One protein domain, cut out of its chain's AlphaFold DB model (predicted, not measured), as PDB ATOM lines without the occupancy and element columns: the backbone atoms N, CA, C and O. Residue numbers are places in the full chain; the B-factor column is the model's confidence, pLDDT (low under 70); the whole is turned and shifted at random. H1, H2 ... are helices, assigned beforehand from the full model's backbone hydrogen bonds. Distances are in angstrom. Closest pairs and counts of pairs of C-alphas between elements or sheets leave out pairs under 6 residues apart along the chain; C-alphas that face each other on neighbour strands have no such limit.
ATOM      1  N   ASP A 281     239.665 214.182 346.944       45.56
ATOM      2  CA  ASP A 281     238.513 213.270 346.693       45.56
ATOM      3  C   ASP A 281     237.118 213.837 346.322       45.56
ATOM      4  O   ASP A 281     236.281 214.056 347.198       45.56
ATOM      5  N   GLN A 282     236.778 213.932 345.015       56.53
ATOM      6  CA  GLN A 282     235.368 214.006 344.535       56.53
ATOM      7  C   GLN A 282     235.105 213.367 343.142       56.53
ATOM      8  O   GLN A 282     235.880 213.583 342.209       56.53
ATOM      9  N   PRO A 283     233.933 212.721 342.911       60.28
ATOM     10  CA  PRO A 283     233.555 212.114 341.617       60.28
ATOM     11  C   PRO A 283     233.345 213.123 340.471       60.28
ATOM     12  O   PRO A 283     233.232 212.743 339.305       60.28
ATOM     13  N   GLN A 284     233.327 214.420 340.786       65.56
ATOM     14  CA  GLN A 284     233.276 215.513 339.814       65.56
ATOM     15  C   GLN A 284     234.520 215.535 338.900       65.56
ATOM     16  O   GLN A 284     234.432 216.004 337.767       65.56
ATOM     17  N   ALA A 285     235.645 214.956 339.347       66.25
ATOM     18  CA  ALA A 285     236.872 214.786 338.566       66.25
ATOM     19  C   ALA A 285     236.639 214.014 337.251       66.25
ATOM     20  O   ALA A 285     237.026 214.474 336.176       66.25
ATOM     21  N   ALA A 286     235.950 212.869 337.321       69.31
ATOM     22  CA  ALA A 286     235.691 212.017 336.159       69.31
ATOM     23  C   ALA A 286     234.706 212.658 335.166       69.31
ATOM     24  O   ALA A 286     234.881 212.553 333.952       69.31
ATOM     25  N   ALA A 287     233.690 213.363 335.676       71.88
ATOM     26  CA  ALA A 287     232.746 214.111 334.847       71.88
ATOM     27  C   ALA A 287     233.435 215.274 334.107       71.88
ATOM     28  O   ALA A 287     233.178 215.489 332.924       71.88
ATOM     29  N   TYR A 288     234.348 215.979 334.784       77.69
ATOM     30  CA  TYR A 288     235.155 217.043 334.187       77.69
ATOM     31  C   TYR A 288     236.049 216.526 333.048       77.69
ATOM     32  O   TYR A 288     236.036 217.103 331.964       77.69
ATOM     33  N   ILE A 289     236.770 215.415 333.243       75.31
ATOM     34  CA  ILE A 289     237.668 214.869 332.207       75.31
ATOM     35  C   ILE A 289     236.899 214.402 330.970       75.31
ATOM     36  O   ILE A 289     237.316 214.697 329.852       75.31
ATOM     37  N   ARG A 290     235.740 213.753 331.140       77.00
ATOM     38  CA  ARG A 290     234.886 213.363 330.003       77.00
ATOM     39  C   ARG A 290     234.435 214.573 329.184       77.00
ATOM     40  O   ARG A 290     234.503 214.522 327.961       77.00
ATOM     41  N   LEU A 291     234.069 215.671 329.849       78.88
ATOM     42  CA  LEU A 291     233.714 216.928 329.190       78.88
ATOM     43  C   LEU A 291     234.917 217.590 328.490       78.88
ATOM     44  O   LEU A 291     234.743 218.189 327.435       78.88
ATOM     45  N   VAL A 292     236.138 217.467 329.023       77.88
ATOM     46  CA  VAL A 292     237.356 217.923 328.327       77.88
ATOM     47  C   VAL A 292     237.595 217.095 327.057       77.88
ATOM     48  O   VAL A 292     237.747 217.678 325.988       77.88
ATOM     49  N   ILE A 293     237.550 215.761 327.140       78.06
ATOM     50  CA  ILE A 293     237.740 214.858 325.987       78.06
ATOM     51  C   ILE A 293     236.688 215.121 324.896       78.06
ATOM     52  O   ILE A 293     237.040 215.264 323.728       78.06
ATOM     53  N   GLU A 294     235.408 215.250 325.265       79.81
ATOM     54  CA  GLU A 294     234.308 215.550 324.334       79.81
ATOM     55  C   GLU A 294     234.526 216.872 323.578       79.81
ATOM     56  O   GLU A 294     234.220 216.976 322.391       79.81
ATOM     57  N   GLN A 295     235.080 217.887 324.246       75.12
ATOM     58  CA  GLN A 295     235.322 219.204 323.654       75.12
ATOM     59  C   GLN A 295     236.625 219.266 322.843       75.12
ATOM     60  O   GLN A 295     236.677 220.002 321.862       75.12
ATOM     61  N   LEU A 296     237.641 218.462 323.180       73.12
ATOM     62  CA  LEU A 296     238.847 218.287 322.357       73.12
ATOM     63  C   LEU A 296     238.575 217.466 321.082       73.12
ATOM     64  O   LEU A 296     239.192 217.718 320.051       73.12
ATOM     65  N   LEU A 297     237.624 216.525 321.130       71.94
ATOM     66  CA  LEU A 297     237.161 215.744 319.971       71.94
ATOM     67  C   LEU A 297     236.074 216.456 319.134       71.94
ATOM     68  O   LEU A 297     235.606 215.902 318.134       71.94
ATOM     69  N   SER A 298     235.676 217.677 319.511       67.50
ATOM     70  CA  SER A 298     234.754 218.515 318.734       67.50
ATOM     71  C   SER A 298     235.320 218.811 317.343       67.50
ATOM     72  O   SER A 298     236.492 219.152 317.189       67.50
ATOM     73  N   ARG A 299     234.484 218.719 316.299       46.34
ATOM     74  CA  ARG A 299     234.912 219.000 314.915       46.34
ATOM     75  C   ARG A 299     235.039 220.494 314.598       46.34
ATOM     76  O   ARG A 299     235.737 220.829 313.646       46.34
ATOM     77  N   ASP A 300     234.441 221.376 315.399       51.34
ATOM     78  CA  ASP A 300     234.523 222.838 315.239       51.34
ATOM     79  C   ASP A 300     235.650 223.445 316.099       51.34
ATOM     80  O   ASP A 300     235.474 224.446 316.798       51.34
ATOM     81  N   THR A 301     236.844 222.844 316.033       48.56
ATOM     82  CA  THR A 301     238.013 223.187 316.872       48.56
ATOM     83  C   THR A 301     238.345 224.682 316.884       48.56
ATOM     84  O   THR A 301     238.663 225.231 317.938       48.56
ATOM     85  N   ALA A 302     238.210 225.373 315.747       45.50
ATOM     86  CA  ALA A 302     238.445 226.813 315.632       45.50
ATOM     87  C   ALA A 302     237.461 227.669 316.459       45.50
ATOM     88  O   ALA A 302     237.841 228.742 316.928       45.50
ATOM     89  N   SER A 303     236.228 227.194 316.660       48.69
ATOM     90  CA  SER A 303     235.196 227.845 317.478       48.69
ATOM     91  C   SER A 303     235.347 227.482 318.959       48.69
ATOM     92  O   SER A 303     235.349 228.355 319.830       48.69
ATOM     93  N   ASP A 304     235.561 226.196 319.257       60.38
ATOM     94  CA  ASP A 304     235.625 225.698 320.635       60.38
ATOM     95  C   ASP A 304     236.955 226.009 321.358       60.38
ATOM     96  O   ASP A 304     237.014 225.842 322.576       60.38
ATOM     97  N   THR A 305     238.005 226.532 320.698       67.75
ATOM     98  CA  THR A 305     239.268 226.912 321.385       67.75
ATOM     99  C   THR A 305     239.049 227.793 322.620       67.75
ATOM    100  O   THR A 305     239.626 227.525 323.674       67.75
ATOM    101  N   GLY A 306     238.175 228.803 322.545       71.38
ATOM    102  CA  GLY A 306     237.835 229.660 323.688       71.38
ATOM    103  C   GLY A 306     237.076 228.930 324.806       71.38
ATOM    104  O   GLY A 306     237.173 229.310 325.974       71.38
ATOM    105  N   ARG A 307     236.360 227.854 324.469       72.56
ATOM    106  CA  ARG A 307     235.530 227.046 325.372       72.56
ATOM    107  C   ARG A 307     236.339 225.962 326.081       72.56
ATOM    108  O   ARG A 307     236.235 225.847 327.298       72.56
ATOM    109  N   ILE A 308     237.214 225.262 325.353       76.38
ATOM    110  CA  ILE A 308     238.258 224.368 325.887       76.38
ATOM    111  C   ILE A 308     239.122 225.138 326.894       76.38
ATOM    112  O   ILE A 308     239.306 224.726 328.036       76.38
ATOM    113  N   ARG A 309     239.561 226.338 326.507       77.19
ATOM    114  CA  ARG A 309     240.344 227.257 327.337       77.19
ATOM    115  C   ARG A 309     239.601 227.745 328.588       77.19
ATOM    116  O   ARG A 309     240.217 227.908 329.641       77.19
ATOM    117  N   LEU A 310     238.283 227.946 328.502       79.00
ATOM    118  CA  LEU A 310     237.437 228.252 329.661       79.00
ATOM    119  C   LEU A 310     237.264 227.033 330.583       79.00
ATOM    120  O   LEU A 310     237.230 227.210 331.797       79.00
ATOM    121  N   LEU A 311     237.163 225.821 330.027       81.25
ATOM    122  CA  LEU A 311     237.089 224.566 330.782       81.25
ATOM    123  C   LEU A 311     238.377 224.317 331.566       81.25
ATOM    124  O   LEU A 311     238.300 224.155 332.779       81.25
ATOM    125  N   LEU A 312     239.539 224.404 330.911       79.75
ATOM    126  CA  LEU A 312     240.854 224.253 331.545       79.75
ATOM    127  C   LEU A 312     241.067 225.298 332.654       79.75
ATOM    128  O   LEU A 312     241.350 224.938 333.793       79.75
ATOM    129  N   ARG A 313     240.770 226.584 332.400       79.12
ATOM    130  CA  ARG A 313     240.787 227.630 333.450       79.12
ATOM    131  C   ARG A 313     239.791 227.393 334.595       79.12
ATOM    132  O   ARG A 313     239.976 227.938 335.683       79.12
ATOM    133  N   ARG A 314     238.726 226.619 334.362       77.50
ATOM    134  CA  ARG A 314     237.723 226.202 335.359       77.50
ATOM    135  C   ARG A 314     237.968 224.785 335.891       77.50
ATOM    136  O   ARG A 314     237.075 224.235 336.538       77.50
ATOM    137  N   ARG A 315     239.157 224.211 335.664       75.94
ATOM    138  CA  ARG A 315     239.575 222.936 336.250       75.94
ATOM    139  C   ARG A 315     239.274 222.927 337.751       75.94
ATOM    140  O   ARG A 315     239.640 223.882 338.439       75.94
ATOM    141  N   PRO A 316     238.628 221.876 338.275       70.31
ATOM    142  CA  PRO A 316     238.344 221.771 339.697       70.31
ATOM    143  C   PRO A 316     239.620 221.895 340.553       70.31
ATOM    144  O   PRO A 316     240.578 221.152 340.353       70.31
ATOM    145  N   ARG A 317     239.632 222.844 341.502       66.56
ATOM    146  CA  ARG A 317     240.746 223.117 342.436       66.56
ATOM    147  C   ARG A 317     240.344 222.755 343.871       66.56
ATOM    148  O   ARG A 317     239.159 222.691 344.190       66.56
ATOM    149  N   GLY A 318     241.325 222.517 344.744       60.03
ATOM    150  CA  GLY A 318     241.063 221.988 346.090       60.03
ATOM    151  C   GLY A 318     240.643 220.519 346.021       60.03
ATOM    152  O   GLY A 318     241.316 219.744 345.352       60.03
ATOM    153  N   VAL A 319     239.527 220.161 346.669       49.78
ATOM    154  CA  VAL A 319     239.076 218.770 346.912       49.78
ATOM    155  C   VAL A 319     239.212 217.874 345.682       49.78
ATOM    156  O   VAL A 319     239.818 216.817 345.719       49.78
ATOM    157  N   VAL A 320     238.701 218.328 344.547       53.00
ATOM    158  CA  VAL A 320     238.627 217.523 343.326       53.00
ATOM    159  C   VAL A 320     240.001 217.333 342.650       53.00
ATOM    160  O   VAL A 320     240.182 216.391 341.881       53.00
ATOM    161  N   ALA A 321     240.975 218.209 342.929       54.81
ATOM    162  CA  ALA A 321     242.258 218.253 342.228       54.81
ATOM    163  C   ALA A 321     243.207 217.121 342.639       54.81
ATOM    164  O   ALA A 321     243.798 216.480 341.777       54.81
ATOM    165  N   ALA A 322     243.334 216.838 343.939       56.75
ATOM    166  CA  ALA A 322     244.224 215.774 344.414       56.75
ATOM    167  C   ALA A 322     243.648 214.353 344.221       56.75
ATOM    168  O   ALA A 322     244.325 213.380 344.532       56.75
ATOM    169  N   SER A 323     242.433 214.230 343.667       61.88
ATOM    170  CA  SER A 323     241.882 212.963 343.154       61.88
ATOM    171  C   SER A 323     242.174 212.695 341.668       61.88
ATOM    172  O   SER A 323     241.717 211.688 341.130       61.88
ATOM    173  N   PHE A 324     242.933 213.557 340.981       67.94
ATOM    174  CA  PHE A 324     243.468 213.241 339.654       67.94
ATOM    175  C   PHE A 324     244.762 212.407 339.777       67.94
ATOM    176  O   PHE A 324     245.666 212.807 340.514       67.94
ATOM    177  N   PRO A 325     244.921 211.294 339.029       78.62
ATOM    178  CA  PRO A 325     246.204 210.599 338.905       78.62
ATOM    179  C   PRO A 325     247.333 211.540 338.460       78.62
ATOM    180  O   PRO A 325     247.088 212.512 337.747       78.62
ATOM    181  N   ALA A 326     248.583 211.242 338.822       75.94
ATOM    182  CA  ALA A 326     249.722 212.116 338.506       75.94
ATOM    183  C   ALA A 326     249.908 212.349 336.991       75.94
ATOM    184  O   ALA A 326     250.124 213.483 336.574       75.94
ATOM    185  N   ALA A 327     249.743 211.309 336.163       74.25
ATOM    186  CA  ALA A 327     249.814 211.423 334.701       74.25
ATOM    187  C   ALA A 327     248.681 212.291 334.116       74.25
ATOM    188  O   ALA A 327     248.918 213.112 333.240       74.25
ATOM    189  N   VAL A 328     247.463 212.168 334.654       78.38
ATOM    190  CA  VAL A 328     246.306 213.001 334.281       78.38
ATOM    191  C   VAL A 328     246.462 214.443 334.761       78.38
ATOM    192  O   VAL A 328     246.026 215.367 334.084       78.38
ATOM    193  N   THR A 329     247.094 214.648 335.917       80.56
ATOM    194  CA  THR A 329     247.453 215.980 336.411       80.56
ATOM    195  C   THR A 329     248.416 216.652 335.439       80.56
ATOM    196  O   THR A 329     248.091 217.741 334.978       80.56
ATOM    197  N   ALA A 330     249.493 215.961 335.045       80.06
ATOM    198  CA  ALA A 330     250.448 216.444 334.049       80.06
ATOM    199  C   ALA A 330     249.781 216.735 332.692       80.06
ATOM    200  O   ALA A 330     249.878 217.856 332.218       80.06
ATOM    201  N   ALA A 331     249.004 215.802 332.129       80.31
ATOM    202  CA  ALA A 331     248.290 216.024 330.865       80.31
ATOM    203  C   ALA A 331     247.311 217.219 330.931       80.31
ATOM    204  O   ALA A 331     247.161 217.963 329.965       80.31
ATOM    205  N   LEU A 332     246.652 217.457 332.074       82.12
ATOM    206  CA  LEU A 332     245.815 218.649 332.270       82.12
ATOM    207  C   LEU A 332     246.634 219.938 332.463       82.12
ATOM    208  O   LEU A 332     246.154 221.000 332.068       82.12
ATOM    209  N   ASP A 333     247.827 219.865 333.058       84.38
ATOM    210  CA  ASP A 333     248.760 220.992 333.197       84.38
ATOM    211  C   ASP A 333     249.359 221.379 331.829       84.38
ATOM    212  O   ASP A 333     249.357 222.559 331.470       84.38
ATOM    213  N   ASP A 334     249.793 220.398 331.032       82.81
ATOM    214  CA  ASP A 334     250.309 220.584 329.672       82.81
ATOM    215  C   ASP A 334     249.214 221.098 328.719       82.81
ATOM    216  O   ASP A 334     249.455 222.044 327.967       82.81
ATOM    217  N   LEU A 335     247.971 220.607 328.817       83.81
ATOM    218  CA  LEU A 335     246.831 221.185 328.090       83.81
ATOM    219  C   LEU A 335     246.501 222.621 328.547       83.81
ATOM    220  O   LEU A 335     246.249 223.482 327.699       83.81
ATOM    221  N   GLU A 336     246.518 222.927 329.854       85.25
ATOM    222  CA  GLU A 336     246.310 224.302 330.354       85.25
ATOM    223  C   GLU A 336     247.437 225.244 329.876       85.25
ATOM    224  O   GLU A 336     247.164 226.403 329.545       85.25
ATOM    225  N   ALA A 337     248.669 224.741 329.726       84.06
ATOM    226  CA  ALA A 337     249.795 225.461 329.132       84.06
ATOM    227  C   ALA A 337     249.650 225.650 327.608       84.06
ATOM    228  O   ALA A 337     249.820 226.773 327.115       84.06
ATOM    229  N   LEU A 338     249.276 224.608 326.856       82.44
ATOM    230  CA  LEU A 338     249.033 224.669 325.408       82.44
ATOM    231  C   LEU A 338     247.941 225.692 325.067       82.44
ATOM    232  O   LEU A 338     248.148 226.534 324.194       82.44
ATOM    233  N   TYR A 339     246.823 225.692 325.798       80.94
ATOM    234  CA  TYR A 339     245.703 226.627 325.608       80.94
ATOM    235  C   TYR A 339     245.830 227.934 326.429       80.94
ATOM    236  O   TYR A 339     244.856 228.683 326.561       80.94
ATOM    237  N   SER A 340     247.002 228.258 326.990       81.81
ATOM    238  CA  SER A 340     247.203 229.459 327.824       81.81
ATOM    239  C   SER A 340     247.085 230.796 327.054       81.81
ATOM    240  O   SER A 340     246.937 230.843 325.833       81.81
ATOM    241  N   GLU A 341     247.054 231.929 327.775       75.38
ATOM    242  CA  GLU A 341     247.055 233.270 327.146       75.38
ATOM    243  C   GLU A 341     248.435 233.524 326.528       75.38
ATOM    244  O   GLU A 341     249.433 233.454 327.237       75.38
ATOM    245  N   GLY A 342     248.505 233.809 325.226       74.62
ATOM    246  CA  GLY A 342     249.784 234.080 324.560       74.62
ATOM    247  C   GLY A 342     250.713 232.868 324.399       74.62
ATOM    248  O   GLY A 342     251.895 233.065 324.126       74.62
ATOM    249  N   SER A 343     250.214 231.630 324.534       82.88
ATOM    250  CA  SER A 343     251.021 230.433 324.247       82.88
ATOM    251  C   SER A 343     251.545 230.465 322.803       82.88
ATOM    252  O   SER A 343     250.832 230.878 321.883       82.88
ATOM    253  N   ALA A 344     252.787 230.022 322.576       84.25
ATOM    254  CA  ALA A 344     253.369 230.015 321.231       84.25
ATOM    255  C   ALA A 344     252.547 229.172 320.222       84.25
ATOM    256  O   ALA A 344     252.320 229.665 319.112       84.25
ATOM    257  N   PRO A 345     252.002 227.986 320.584       81.81
ATOM    258  CA  PRO A 345     251.063 227.252 319.734       81.81
ATOM    259  C   PRO A 345     249.776 228.017 319.412       81.81
ATOM    260  O   PRO A 345     249.396 228.087 318.245       81.81
ATOM    261  N   MET A 346     249.123 228.651 320.394       81.44
ATOM    262  CA  MET A 346     247.895 229.421 320.142       81.44
ATOM    263  C   MET A 346     248.169 230.676 319.307       81.44
ATOM    264  O   MET A 346     247.369 231.028 318.438       81.44
ATOM    265  N   ALA A 347     249.323 231.318 319.501       82.88
ATOM    266  CA  ALA A 347     249.777 232.425 318.668       82.88
ATOM    267  C   ALA A 347     250.106 231.977 317.232       82.88
ATOM    268  O   ALA A 347     249.859 232.734 316.294       82.88
ATOM    269  N   ALA A 348     250.642 230.769 317.025       83.25
ATOM    270  CA  ALA A 348     250.828 230.177 315.695       83.25
ATOM    271  C   ALA A 348     249.487 229.807 315.039       83.25
ATOM    272  O   ALA A 348     249.260 230.154 313.881       83.25
ATOM    273  N   LEU A 349     248.556 229.206 315.788       80.12
ATOM    274  CA  LEU A 349     247.226 228.821 315.306       80.12
ATOM    275  C   LEU A 349     246.386 230.039 314.896       80.12
ATOM    276  O   LEU A 349     245.789 230.048 313.822       80.12
ATOM    277  N   ALA A 350     246.386 231.102 315.705       81.38
ATOM    278  CA  ALA A 350     245.711 232.356 315.372       81.38
ATOM    279  C   ALA A 350     246.309 233.014 314.113       81.38
ATOM    280  O   ALA A 350     245.570 233.544 313.274       81.38
ATOM    281  N   ARG A 351     247.639 232.939 313.953       84.75
ATOM    282  CA  ARG A 351     248.352 233.432 312.769       84.75
ATOM    283  C   ARG A 351     248.057 232.596 311.526       84.75
ATOM    284  O   ARG A 351     247.821 233.195 310.480       84.75
ATOM    285  N   ASP A 352     247.980 231.267 311.609       83.38
ATOM    286  CA  ASP A 352     247.570 230.454 310.459       83.38
ATOM    287  C   ASP A 352     246.086 230.631 310.108       83.38
ATOM    288  O   ASP A 352     245.756 230.854 308.947       83.38
ATOM    289  N   ALA A 353     245.182 230.686 311.090       81.12
ATOM    290  CA  ALA A 353     243.775 230.996 310.832       81.12
ATOM    291  C   ALA A 353     243.597 232.375 310.161       81.12
ATOM    292  O   ALA A 353     242.710 232.562 309.324       81.12
ATOM    293  N   ALA A 354     244.439 233.363 310.489       83.69
ATOM    294  CA  ALA A 354     244.504 234.629 309.759       83.69
ATOM    295  C   ALA A 354     245.068 234.458 308.332       83.69
ATOM    296  O   ALA A 354     244.432 234.933 307.392       83.69
ATOM    297  N   ARG A 355     246.186 233.734 308.145       83.75
ATOM    298  CA  ARG A 355     246.760 233.402 306.820       83.75
ATOM    299  C   ARG A 355     245.736 232.720 305.903       83.75
ATOM    300  O   ARG A 355     245.535 233.163 304.774       83.75
ATOM    301  N   SER A 356     245.073 231.681 306.398       83.50
ATOM    302  CA  SER A 356     244.118 230.846 305.665       83.50
ATOM    303  C   SER A 356     242.844 231.611 305.292       83.50
ATOM    304  O   SER A 356     242.400 231.532 304.145       83.50
ATOM    305  N   ARG A 357     242.305 232.451 306.194       83.75
ATOM    306  CA  ARG A 357     241.227 233.394 305.838       83.75
ATOM    307  C   ARG A 357     241.694 234.379 304.767       83.75
ATOM    308  O   ARG A 357     241.042 234.479 303.730       83.75
ATOM    309  N   ARG A 358     242.845 235.042 304.961       86.56
ATOM    310  CA  ARG A 358     243.392 236.023 304.006       86.56
ATOM    311  C   ARG A 358     243.534 235.432 302.604       86.56
ATOM    312  O   ARG A 358     243.040 236.021 301.652       86.56
ATOM    313  N   ALA A 359     244.114 234.238 302.485       86.50
ATOM    314  CA  ALA A 359     244.272 233.538 301.211       86.50
ATOM    315  C   ALA A 359     242.926 233.248 300.516       86.50
ATOM    316  O   ALA A 359     242.827 233.378 299.296       86.50
ATOM    317  N   GLY A 360     241.878 232.908 301.278       88.00
ATOM    318  CA  GLY A 360     240.525 232.716 300.750       88.00
ATOM    319  C   GLY A 360     239.877 234.005 300.227       88.00
ATOM    320  O   GLY A 360     239.225 233.972 299.185       88.00
ATOM    321  N   HIS A 361     240.085 235.135 300.911       88.56
ATOM    322  CA  HIS A 361     239.640 236.456 300.447       88.56
ATOM    323  C   HIS A 361     240.435 236.926 299.215       88.56
ATOM    324  O   HIS A 361     239.838 237.294 298.208       88.56
ATOM    325  N   GLU A 362     241.770 236.817 299.232       89.69
ATOM    326  CA  GLU A 362     242.626 237.120 298.073       89.69
ATOM    327  C   GLU A 362     242.231 236.315 296.823       89.69
ATOM    328  O   GLU A 362     242.290 236.817 295.703       89.69
ATOM    329  N   GLU A 363     241.832 235.055 296.994       91.94
ATOM    330  CA  GLU A 363     241.430 234.195 295.883       91.94
ATOM    331  C   GLU A 363     240.058 234.572 295.303       91.94
ATOM    332  O   GLU A 363     239.863 234.512 294.088       91.94
ATOM    333  N   ARG A 364     239.113 235.025 296.135       90.88
ATOM    334  CA  ARG A 364     237.845 235.588 295.642       90.88
ATOM    335  C   ARG A 364     238.055 236.954 294.987       90.88
ATOM    336  O   ARG A 364     237.485 237.184 293.923       90.88
ATOM    337  N   LEU A 365     238.958 237.779 295.520       90.50
ATOM    338  CA  LEU A 365     239.378 239.044 294.911       90.50
ATOM    339  C   LEU A 365     239.936 238.842 293.487       90.50
ATOM    340  O   LEU A 365     239.471 239.485 292.547       90.50
ATOM    341  N   ARG A 366     240.861 237.886 293.290       92.19
ATOM    342  CA  ARG A 366     241.397 237.532 291.955       92.19
ATOM    343  C   ARG A 366     240.297 237.134 290.970       92.19
ATOM    344  O   ARG A 366     240.355 237.509 289.798       92.19
ATOM    345  N   ARG A 367     239.295 236.379 291.430       91.44
ATOM    346  CA  ARG A 367     238.149 235.946 290.609       91.44
ATOM    347  C   ARG A 367     237.228 237.112 290.251       91.44
ATOM    348  O   ARG A 367     236.816 237.184 289.098       91.44
ATOM    349  N   ALA A 368     236.957 238.026 291.184       88.62
ATOM    350  CA  ALA A 368     236.175 239.235 290.927       88.62
ATOM    351  C   ALA A 368     236.858 240.128 289.872       88.62
ATOM    352  O   ALA A 368     236.270 240.396 288.823       88.62
ATOM    353  N   ALA A 369     238.140 240.456 290.065       88.38
ATOM    354  CA  ALA A 369     238.921 241.238 289.102       88.38
ATOM    355  C   ALA A 369     239.005 240.558 287.716       88.38
ATOM    356  O   ALA A 369     238.851 241.208 286.682       88.38
ATOM    357  N   SER A 370     239.160 239.226 287.673       90.75
ATOM    358  CA  SER A 370     239.140 238.457 286.415       90.75
ATOM    359  C   SER A 370     237.784 238.528 285.699       90.75
ATOM    360  O   SER A 370     237.743 238.618 284.474       90.75
ATOM    361  N   GLN A 371     236.670 238.502 286.440       89.94
ATOM    362  CA  GLN A 371     235.319 238.631 285.878       89.94
ATOM    363  C   GLN A 371     235.058 240.037 285.328       89.94
ATOM    364  O   GLN A 371     234.466 240.157 284.255       89.94
ATOM    365  N   ARG A 372     235.546 241.085 286.006       91.50
ATOM    366  CA  ARG A 372     235.493 242.469 285.518       91.50
ATOM    367  C   ARG A 372     236.249 242.628 284.196       91.50
ATOM    368  O   ARG A 372     235.656 243.027 283.195       91.50
ATOM    369  N   VAL A 442     215.606 246.798 265.504       90.62
ATOM    370  CA  VAL A 442     215.465 245.611 266.375       90.62
ATOM    371  C   VAL A 442     216.829 245.004 266.731       90.62
ATOM    372  O   VAL A 442     217.061 244.639 267.885       90.62
ATOM    373  N   ALA A 443     217.760 244.928 265.774       88.62
ATOM    374  CA  ALA A 443     219.123 244.467 266.039       88.62
ATOM    375  C   ALA A 443     219.890 245.417 266.981       88.62
ATOM    376  O   ALA A 443     220.610 244.956 267.869       88.62
ATOM    377  N   MET A 444     219.712 246.733 266.831       90.50
ATOM    378  CA  MET A 444     220.338 247.744 267.685       90.50
ATOM    379  C   MET A 444     219.820 247.676 269.126       90.50
ATOM    380  O   MET A 444     220.630 247.664 270.051       90.50
ATOM    381  N   GLU A 445     218.510 247.537 269.343       88.56
ATOM    382  CA  GLU A 445     217.956 247.359 270.693       88.56
ATOM    383  C   GLU A 445     218.390 246.027 271.330       88.56
ATOM    384  O   GLU A 445     218.693 245.983 272.524       88.56
ATOM    385  N   ALA A 446     218.551 244.953 270.548       88.50
ATOM    386  CA  ALA A 446     219.151 243.711 271.042       88.50
ATOM    387  C   ALA A 446     220.623 243.899 271.479       88.50
ATOM    388  O   ALA A 446     221.043 243.338 272.499       88.50
ATOM    389  N   MET A 447     221.402 244.719 270.762       90.88
ATOM    390  CA  MET A 447     222.774 245.073 271.152       90.88
ATOM    391  C   MET A 447     222.811 245.975 272.392       90.88
ATOM    392  O   MET A 447     223.543 245.655 273.330       90.88
ATOM    393  N   LYS A 448     221.971 247.019 272.469       86.81
ATOM    394  CA  LYS A 448     221.803 247.861 273.672       86.81
ATOM    395  C   LYS A 448     221.417 247.011 274.892       86.81
ATOM    396  O   LYS A 448     222.025 247.142 275.953       86.81
ATOM    397  N   ALA A 449     220.473 246.077 274.747       87.88
ATOM    398  CA  ALA A 449     220.070 245.161 275.815       87.88
ATOM    399  C   ALA A 449     221.211 244.225 276.266       87.88
ATOM    400  O   ALA A 449     221.363 243.976 277.465       87.88
ATOM    401  N   ARG A 450     222.045 243.734 275.338       90.81
ATOM    402  CA  ARG A 450     223.240 242.937 275.669       90.81
ATOM    403  C   ARG A 450     224.310 243.774 276.377       90.81
ATOM    404  O   ARG A 450     224.864 243.309 277.371       90.81
ATOM    405  N   HIS A 451     224.556 245.000 275.919       90.44
ATOM    406  CA  HIS A 451     225.499 245.936 276.536       90.44
ATOM    407  C   HIS A 451     225.090 246.261 277.985       90.44
ATOM    408  O   HIS A 451     225.892 246.100 278.901       90.44
ATOM    409  N   ARG A 452     223.806 246.575 278.228       89.81
ATOM    410  CA  ARG A 452     223.243 246.781 279.581       89.81
ATOM    411  C   ARG A 452     223.463 245.577 280.510       89.81
ATOM    412  O   ARG A 452     223.809 245.763 281.672       89.81
ATOM    413  N   ARG A 453     223.308 244.340 280.015       91.12
ATOM    414  CA  ARG A 453     223.574 243.120 280.808       91.12
ATOM    415  C   ARG A 453     225.049 242.965 281.187       91.12
ATOM    416  O   ARG A 453     225.329 242.523 282.295       91.12
ATOM    417  N   LEU A 454     225.972 243.336 280.300       91.75
ATOM    418  CA  LEU A 454     227.411 243.283 280.582       91.75
ATOM    419  C   LEU A 454     227.848 244.385 281.556       91.75
ATOM    420  O   LEU A 454     228.656 244.107 282.435       91.75
ATOM    421  N   LEU A 455     227.268 245.589 281.477       89.00
ATOM    422  CA  LEU A 455     227.477 246.640 282.485       89.00
ATOM    423  C   LEU A 455     227.052 246.166 283.887       89.00
ATOM    424  O   LEU A 455     227.827 246.294 284.828       89.00
ATOM    425  N   LEU A 456     225.889 245.517 284.017       90.94
ATOM    426  CA  LEU A 456     225.449 244.923 285.289       90.94
ATOM    427  C   LEU A 456     226.398 243.823 285.801       90.94
ATOM    428  O   LEU A 456     226.579 243.685 287.008       90.94
ATOM    429  N   GLN A 457     227.018 243.046 284.905       90.12
ATOM    430  CA  GLN A 457     228.036 242.054 285.277       90.12
ATOM    431  C   GLN A 457     229.354 242.715 285.712       90.12
ATOM    432  O   GLN A 457     229.951 242.262 286.687       90.12
ATOM    433  N   ARG A 458     229.768 243.806 285.050       91.56
ATOM    434  CA  ARG A 458     230.923 244.629 285.443       91.56
ATOM    435  C   ARG A 458     230.720 245.209 286.846       91.56
ATOM    436  O   ARG A 458     231.556 244.991 287.714       91.56
ATOM    437  N   GLU A 459     229.586 245.865 287.087       87.50
ATOM    438  CA  GLU A 459     229.223 246.440 288.392       87.50
ATOM    439  C   GLU A 459     229.171 245.376 289.504       87.50
ATOM    440  O   GLU A 459     229.657 245.607 290.610       87.50
ATOM    441  N   ALA A 460     228.615 244.191 289.226       87.44
ATOM    442  CA  ALA A 460     228.569 243.097 290.198       87.44
ATOM    443  C   ALA A 460     229.971 242.556 290.545       87.44
ATOM    444  O   ALA A 460     230.242 242.267 291.711       87.44
ATOM    445  N   ALA A 461     230.863 242.455 289.553       87.06
ATOM    446  CA  ALA A 461     232.253 242.064 289.764       87.06
ATOM    447  C   ALA A 461     233.026 243.118 290.577       87.06
ATOM    448  O   ALA A 461     233.723 242.756 291.517       87.06
ATOM    449  N   GLU A 462     232.840 244.410 290.297       85.62
ATOM    450  CA  GLU A 462     233.449 245.513 291.059       85.62
ATOM    451  C   GLU A 462     232.986 245.559 292.519       85.62
ATOM    452  O   GLU A 462     233.798 245.732 293.423       85.62
ATOM    453  N   VAL A 463     231.689 245.375 292.778       87.56
ATOM    454  CA  VAL A 463     231.159 245.332 294.151       87.56
ATOM    455  C   VAL A 463     231.724 244.134 294.919       87.56
ATOM    456  O   VAL A 463     232.022 244.261 296.108       87.56
ATOM    457  N   ALA A 464     231.934 242.992 294.259       84.06
ATOM    458  CA  ALA A 464     232.639 241.857 294.852       84.06
ATOM    459  C   ALA A 464     234.133 242.161 295.094       84.06
ATOM    460  O   ALA A 464     234.638 241.859 296.173       84.06
ATOM    461  N   GLU A 465     234.820 242.805 294.142       87.00
ATOM    462  CA  GLU A 465     236.227 243.231 294.248       87.00
ATOM    463  C   GLU A 465     236.420 244.138 295.480       87.00
ATOM    464  O   GLU A 465     237.230 243.837 296.354       87.00
ATOM    465  N   LEU A 466     235.580 245.167 295.631       84.88
ATOM    466  CA  LEU A 466     235.580 246.086 296.777       84.88
ATOM    467  C   LEU A 466     235.236 245.393 298.107       84.88
ATOM    468  O   LEU A 466     235.865 245.673 299.127       84.88
ATOM    469  N   THR A 467     234.273 244.465 298.108       87.06
ATOM    470  CA  THR A 467     233.866 243.726 299.318       87.06
ATOM    471  C   THR A 467     234.997 242.834 299.838       87.06
ATOM    472  O   THR A 467     235.255 242.798 301.043       87.06
ATOM    473  N   GLU A 468     235.711 242.137 298.948       87.69
ATOM    474  CA  GLU A 468     236.873 241.331 299.337       87.69
ATOM    475  C   GLU A 468     238.074 242.211 299.731       87.69
ATOM    476  O   GLU A 468     238.816 241.827 300.633       87.69
ATOM    477  N   ILE A 469     238.244 243.406 299.139       83.94
ATOM    478  CA  ILE A 469     239.250 244.392 299.584       83.94
ATOM    479  C   ILE A 469     238.985 244.827 301.029       83.94
ATOM    480  O   ILE A 469     239.882 244.693 301.856       83.94
ATOM    481  N   SER A 470     237.773 245.280 301.372       84.88
ATOM    482  CA  SER A 470     237.460 245.696 302.750       84.88
ATOM    483  C   SER A 470     237.645 244.554 303.755       84.88
ATOM    484  O   SER A 470     238.273 244.743 304.795       84.88
ATOM    485  N   ALA A 471     237.229 243.333 303.413       82.19
ATOM    486  CA  ALA A 471     237.469 242.171 304.269       82.19
ATOM    487  C   ALA A 471     238.969 241.811 304.421       82.19
ATOM    488  O   ALA A 471     239.360 241.182 305.404       82.19
ATOM    489  N   LEU A 472     239.837 242.232 303.491       84.38
ATOM    490  CA  LEU A 472     241.300 242.130 303.606       84.38
ATOM    491  C   LEU A 472     241.945 243.278 304.411       84.38
ATOM    492  O   LEU A 472     243.104 243.121 304.818       84.38
ATOM    493  N   GLU A 473     241.233 244.389 304.648       82.19
ATOM    494  CA  GLU A 473     241.628 245.464 305.581       82.19
ATOM    495  C   GLU A 473     241.372 245.063 307.049       82.19
ATOM    496  O   GLU A 473     242.157 245.426 307.933       82.19
ATOM    497  N   ASP A 474     240.318 244.275 307.301       82.44
ATOM    498  CA  ASP A 474     239.959 243.751 308.631       82.44
ATOM    499  C   ASP A 474     240.853 242.588 309.095       82.44
ATOM    500  O   ASP A 474     241.099 242.415 310.292       82.44
ATOM    501  N   ILE A 475     241.365 241.774 308.166       79.19
ATOM    502  CA  ILE A 475     242.264 240.659 308.494       79.19
ATOM    503  C   ILE A 475     243.693 241.197 308.703       79.19
ATOM    504  O   ILE A 475     244.240 241.819 307.788       79.19
ATOM    505  N   PRO A 476     244.364 240.909 309.838       75.88
ATOM    506  CA  PRO A 476     245.745 241.329 310.067       75.88
ATOM    507  C   PRO A 476     246.717 240.879 308.964       75.88
ATOM    508  O   PRO A 476     246.621 239.769 308.427       75.88
ATOM    509  N   GLN A 477     247.700 241.724 308.642       74.44
ATOM    510  CA  GLN A 477     248.855 241.301 307.851       74.44
ATOM    511  C   GLN A 477     249.801 240.490 308.745       74.44
ATOM    512  O   GLN A 477     250.486 241.033 309.605       74.44
ATOM    513  N   VAL A 478     249.824 239.173 308.541       76.00
ATOM    514  CA  VAL A 478     250.746 238.253 309.221       76.00
ATOM    515  C   VAL A 478     251.966 238.022 308.329       76.00
ATOM    516  O   VAL A 478     251.820 237.677 307.154       76.00
ATOM    517  N   ALA A 479     253.169 238.193 308.882       67.19
ATOM    518  CA  ALA A 479     254.420 237.954 308.165       67.19
ATOM    519  C   ALA A 479     254.524 236.501 307.656       67.19
ATOM    520  O   ALA A 479     254.041 235.563 308.291       67.19
ATOM    521  N   ARG A 480     255.190 236.288 306.511       56.16
ATOM    522  CA  ARG A 480     255.346 234.960 305.880       56.16
ATOM    523  C   ARG A 480     256.422 234.087 306.554       56.16
ATOM    524  O   ARG A 480     257.336 233.603 305.891       56.16
ATOM    525  N   GLY A 481     256.283 233.838 307.856       59.47
ATOM    526  CA  GLY A 481     257.017 232.795 308.579       59.47
ATOM    527  C   GLY A 481     256.242 231.477 308.546       59.47
ATOM    528  O   GLY A 481     255.234 231.349 309.229       59.47
ATOM    529  N   ARG A 482     256.672 230.511 307.722       67.19
ATOM    530  CA  ARG A 482     256.028 229.182 307.645       67.19
ATOM    531  C   ARG A 482     256.679 228.156 308.570       67.19
ATOM    532  O   ARG A 482     256.015 227.635 309.447       67.19
ATOM    533  N   LYS A 483     257.985 227.899 308.418       76.00
ATOM    534  CA  LYS A 483     258.663 226.754 309.061       76.00
ATOM    535  C   LYS A 483     258.484 226.678 310.582       76.00
ATOM    536  O   LYS A 483     258.202 225.597 311.078       76.00
ATOM    537  N   GLU A 484     258.643 227.796 311.285       79.56
ATOM    538  CA  GLU A 484     258.544 227.865 312.750       79.56
ATOM    539  C   GLU A 484     257.105 227.649 313.233       79.56
ATOM    540  O   GLU A 484     256.872 226.796 314.082       79.56
ATOM    541  N   ASP A 485     256.124 228.330 312.636       83.06
ATOM    542  CA  ASP A 485     254.704 228.127 312.950       83.06
ATOM    543  C   ASP A 485     254.243 226.708 312.611       83.06
ATOM    544  O   ASP A 485     253.598 226.051 313.424       83.06
ATOM    545  N   ASP A 486     254.587 226.217 311.419       81.88
ATOM    546  CA  ASP A 486     254.210 224.885 310.953       81.88
ATOM    547  C   ASP A 486     254.878 223.786 311.806       81.88
ATOM    548  O   ASP A 486     254.403 222.649 311.795       81.88
ATOM    549  N   GLN A 487     255.982 224.090 312.506       84.69
ATOM    550  CA  GLN A 487     256.637 223.202 313.469       84.69
ATOM    551  C   GLN A 487     255.997 223.310 314.861       84.69
ATOM    552  O   GLN A 487     255.626 222.278 315.409       84.69
ATOM    553  N   LEU A 488     255.764 224.519 315.384       84.81
ATOM    554  CA  LEU A 488     255.031 224.745 316.641       84.81
ATOM    555  C   LEU A 488     253.640 224.094 316.626       84.81
ATOM    556  O   LEU A 488     253.208 223.542 317.632       84.81
ATOM    557  N   LEU A 489     252.948 224.134 315.482       82.94
ATOM    558  CA  LEU A 489     251.645 223.492 315.301       82.94
ATOM    559  C   LEU A 489     251.737 221.960 315.275       82.94
ATOM    560  O   LEU A 489     250.855 221.304 315.819       82.94
ATOM    561  N   ARG A 490     252.803 221.385 314.699       83.06
ATOM    562  CA  ARG A 490     253.054 219.932 314.741       83.06
ATOM    563  C   ARG A 490     253.413 219.464 316.147       83.06
ATOM    564  O   ARG A 490     252.772 218.558 316.656       83.06
ATOM    565  N   GLU A 491     254.352 220.137 316.805       85.62
ATOM    566  CA  GLU A 491     254.748 219.824 318.184       85.62
ATOM    567  C   GLU A 491     253.583 219.977 319.177       85.62
ATOM    568  O   GLU A 491     253.539 219.267 320.178       85.62
ATOM    569  N   ALA A 492     252.625 220.871 318.908       83.19
ATOM    570  CA  ALA A 492     251.406 221.007 319.702       83.19
ATOM    571  C   ALA A 492     250.351 219.927 319.400       83.19
ATOM    572  O   ALA A 492     249.711 219.457 320.334       83.19
ATOM    573  N   ASP A 493     250.177 219.517 318.139       81.75
ATOM    574  CA  ASP A 493     249.280 218.416 317.742       81.75
ATOM    575  C   ASP A 493     249.797 217.062 318.266       81.75
ATOM    576  O   ASP A 493     249.042 216.290 318.852       81.75
ATOM    577  N   ASP A 494     251.106 216.806 318.174       81.62
ATOM    578  CA  ASP A 494     251.737 215.599 318.723       81.62
ATOM    579  C   ASP A 494     251.605 215.518 320.260       81.62
ATOM    580  O   ASP A 494     251.298 214.447 320.790       81.62
ATOM    581  N   ARG A 495     251.757 216.643 320.982       80.31
ATOM    582  CA  ARG A 495     251.486 216.721 322.436       80.31
ATOM    583  C   ARG A 495     250.007 216.520 322.753       80.31
ATOM    584  O   ARG A 495     249.682 215.631 323.529       80.31
ATOM    585  N   LEU A 496     249.119 217.267 322.092       81.19
ATOM    586  CA  LEU A 496     247.667 217.167 322.265       81.19
ATOM    587  C   LEU A 496     247.175 215.723 322.101       81.19
ATOM    588  O   LEU A 496     246.319 215.281 322.862       81.19
ATOM    589  N   ARG A 497     247.725 214.968 321.143       78.38
ATOM    590  CA  ARG A 497     247.416 213.542 320.964       78.38
ATOM    591  C   ARG A 497     247.898 212.690 322.137       78.38
ATOM    592  O   ARG A 497     247.130 211.856 322.606       78.38
ATOM    593  N   ALA A 498     249.125 212.897 322.618       76.44
ATOM    594  CA  ALA A 498     249.657 212.177 323.775       76.44
ATOM    595  C   ALA A 498     248.840 212.460 325.052       76.44
ATOM    596  O   ALA A 498     248.430 211.523 325.737       76.44
ATOM    597  N   ASP A 499     248.526 213.730 325.317       77.62
ATOM    598  CA  ASP A 499     247.705 214.155 326.456       77.62
ATOM    599  C   ASP A 499     246.286 213.573 326.368       77.62
ATOM    600  O   ASP A 499     245.755 213.046 327.348       77.62
ATOM    601  N   LEU A 500     245.676 213.600 325.176       76.25
ATOM    602  CA  LEU A 500     244.356 213.020 324.931       76.25
ATOM    603  C   LEU A 500     244.351 211.499 325.159       76.25
ATOM    604  O   LEU A 500     243.413 210.995 325.777       76.25
ATOM    605  N   THR A 501     245.388 210.778 324.721       75.94
ATOM    606  CA  THR A 501     245.556 209.343 325.009       75.94
ATOM    607  C   THR A 501     245.602 209.088 326.516       75.94
ATOM    608  O   THR A 501     244.809 208.286 327.005       75.94
ATOM    609  N   VAL A 502     246.421 209.827 327.275       77.56
ATOM    610  CA  VAL A 502     246.507 209.688 328.744       77.56
ATOM    611  C   VAL A 502     245.155 209.953 329.426       77.56
ATOM    612  O   VAL A 502     244.772 209.229 330.349       77.56
ATOM    613  N   LEU A 503     244.395 210.954 328.967       71.69
ATOM    614  CA  LEU A 503     243.057 211.244 329.499       71.69
ATOM    615  C   LEU A 503     242.029 210.144 329.173       71.69
ATOM    616  O   LEU A 503     241.181 209.841 330.017       71.69
ATOM    617  N   ILE A 504     242.099 209.542 327.982       73.50
ATOM    618  CA  ILE A 504     241.216 208.446 327.555       73.50
ATOM    619  C   ILE A 504     241.530 207.165 328.343       73.50
ATOM    620  O   ILE A 504     240.629 206.610 328.976       73.50
ATOM    621  N   GLU A 505     242.796 206.745 328.386       73.12
ATOM    622  CA  GLU A 505     243.243 205.542 329.106       73.12
ATOM    623  C   GLU A 505     242.914 205.610 330.607       73.12
ATOM    624  O   GLU A 505     242.510 204.617 331.205       73.12
ATOM    625  N   CYS A 506     243.006 206.787 331.234       66.56
ATOM    626  CA  CYS A 506     242.751 206.912 332.673       66.56
ATOM    627  C   CYS A 506     241.266 207.049 333.077       66.56
ATOM    628  O   CYS A 506     240.957 206.855 334.254       66.56
ATOM    629  N   PHE A 507     240.348 207.434 332.173       61.62
ATOM    630  CA  PHE A 507     238.956 207.790 332.542       61.62
ATOM    631  C   PHE A 507     237.843 207.304 331.589       61.62
ATOM    632  O   PHE A 507     236.647 207.473 331.895       61.62
ATOM    633  N   VAL A 508     238.203 206.695 330.456       57.28
ATOM    634  CA  VAL A 508     237.264 206.150 329.460       57.28
ATOM    635  C   VAL A 508     237.369 204.625 329.363       57.28
ATOM    636  O   VAL A 508     236.322 203.981 329.393       57.28
ATOM    637  N   GLU A 509     238.579 204.047 329.355       45.50
ATOM    638  CA  GLU A 509     238.790 202.585 329.308       45.50
ATOM    639  C   GLU A 509     239.586 202.024 330.506       45.50
ATOM    640  O   GLU A 509     240.799 201.849 330.425       45.50
ATOM    641  N   PRO A 510     238.913 201.647 331.608       39.25
ATOM    642  CA  PRO A 510     239.420 200.628 332.517       39.25
ATOM    643  C   PRO A 510     239.058 199.228 331.980       39.25
ATOM    644  O   PRO A 510     237.890 198.831 332.032       39.25
ATOM    645  N   LEU A 511     240.061 198.494 331.485       31.23
ATOM    646  CA  LEU A 511     240.001 197.055 331.169       31.23
ATOM    647  C   LEU A 511     240.720 196.228 332.247       31.23
ATOM    648  O   LEU A 511     241.838 196.629 332.637       31.23
TER     649      LEU A 511
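AT A GLANCE: This is residues 281 to 372 and 442 to 511 of the 511 residues of an uncharacterized protein of Oryza rufipogon (UniProt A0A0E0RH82). A long arm of two helices side by side, H4 and H5, runs from a head of H1, H2, H3 and H6; residues 442 to 453 of H5 stick out. The printed part has 162 residues with six named helices, H1 to H6, and no named strand: all helix. It is extended, radius of gyration of the C-alphas 25.0 A, spanning 89 by 33 by 28 A.

IN THESE COORDINATES: H1, residues 284 to 296, begins at C-alpha 284 (233.276, 215.513, 339.814). H2 is 301 to 313, H3 326 to 338, H4 344 to 372 (41.8 A), H5 442 to 474 (48.9 A). H6, 483 to 507, ends at C-alpha 507 (238.956, 207.790, 332.542).

HOW THE PARTS SIT: H1, with residues 292 to 296 alone, touches H2 in a hairpin; closest C-alphas, Gln 295 and Ile 308, 6.3 A. H6, the hub, touches H1, H3 and H4; closest C-alphas to H3, Asp 499 and Ala 331, 4.8 A. H5, with residues 457 to 472 alone, touches H4 at a shallow tilt of 15 degrees, opposite ways; closest C-alphas, Ala 461 and Ala 368, 5.0 A. Every O i to N i+4 pair is within hydrogen-bond range in H1, H3, H4 and H5, 7 of 9 in H2, 20 of 21 in H6.

THE WHOLE: Residues 373 to 441 are cut out, C-alphas 372 and 442 lying 27.9 A apart. The H2 to H3 link is long. Of the printed part, 32 residues have pLDDT under 70.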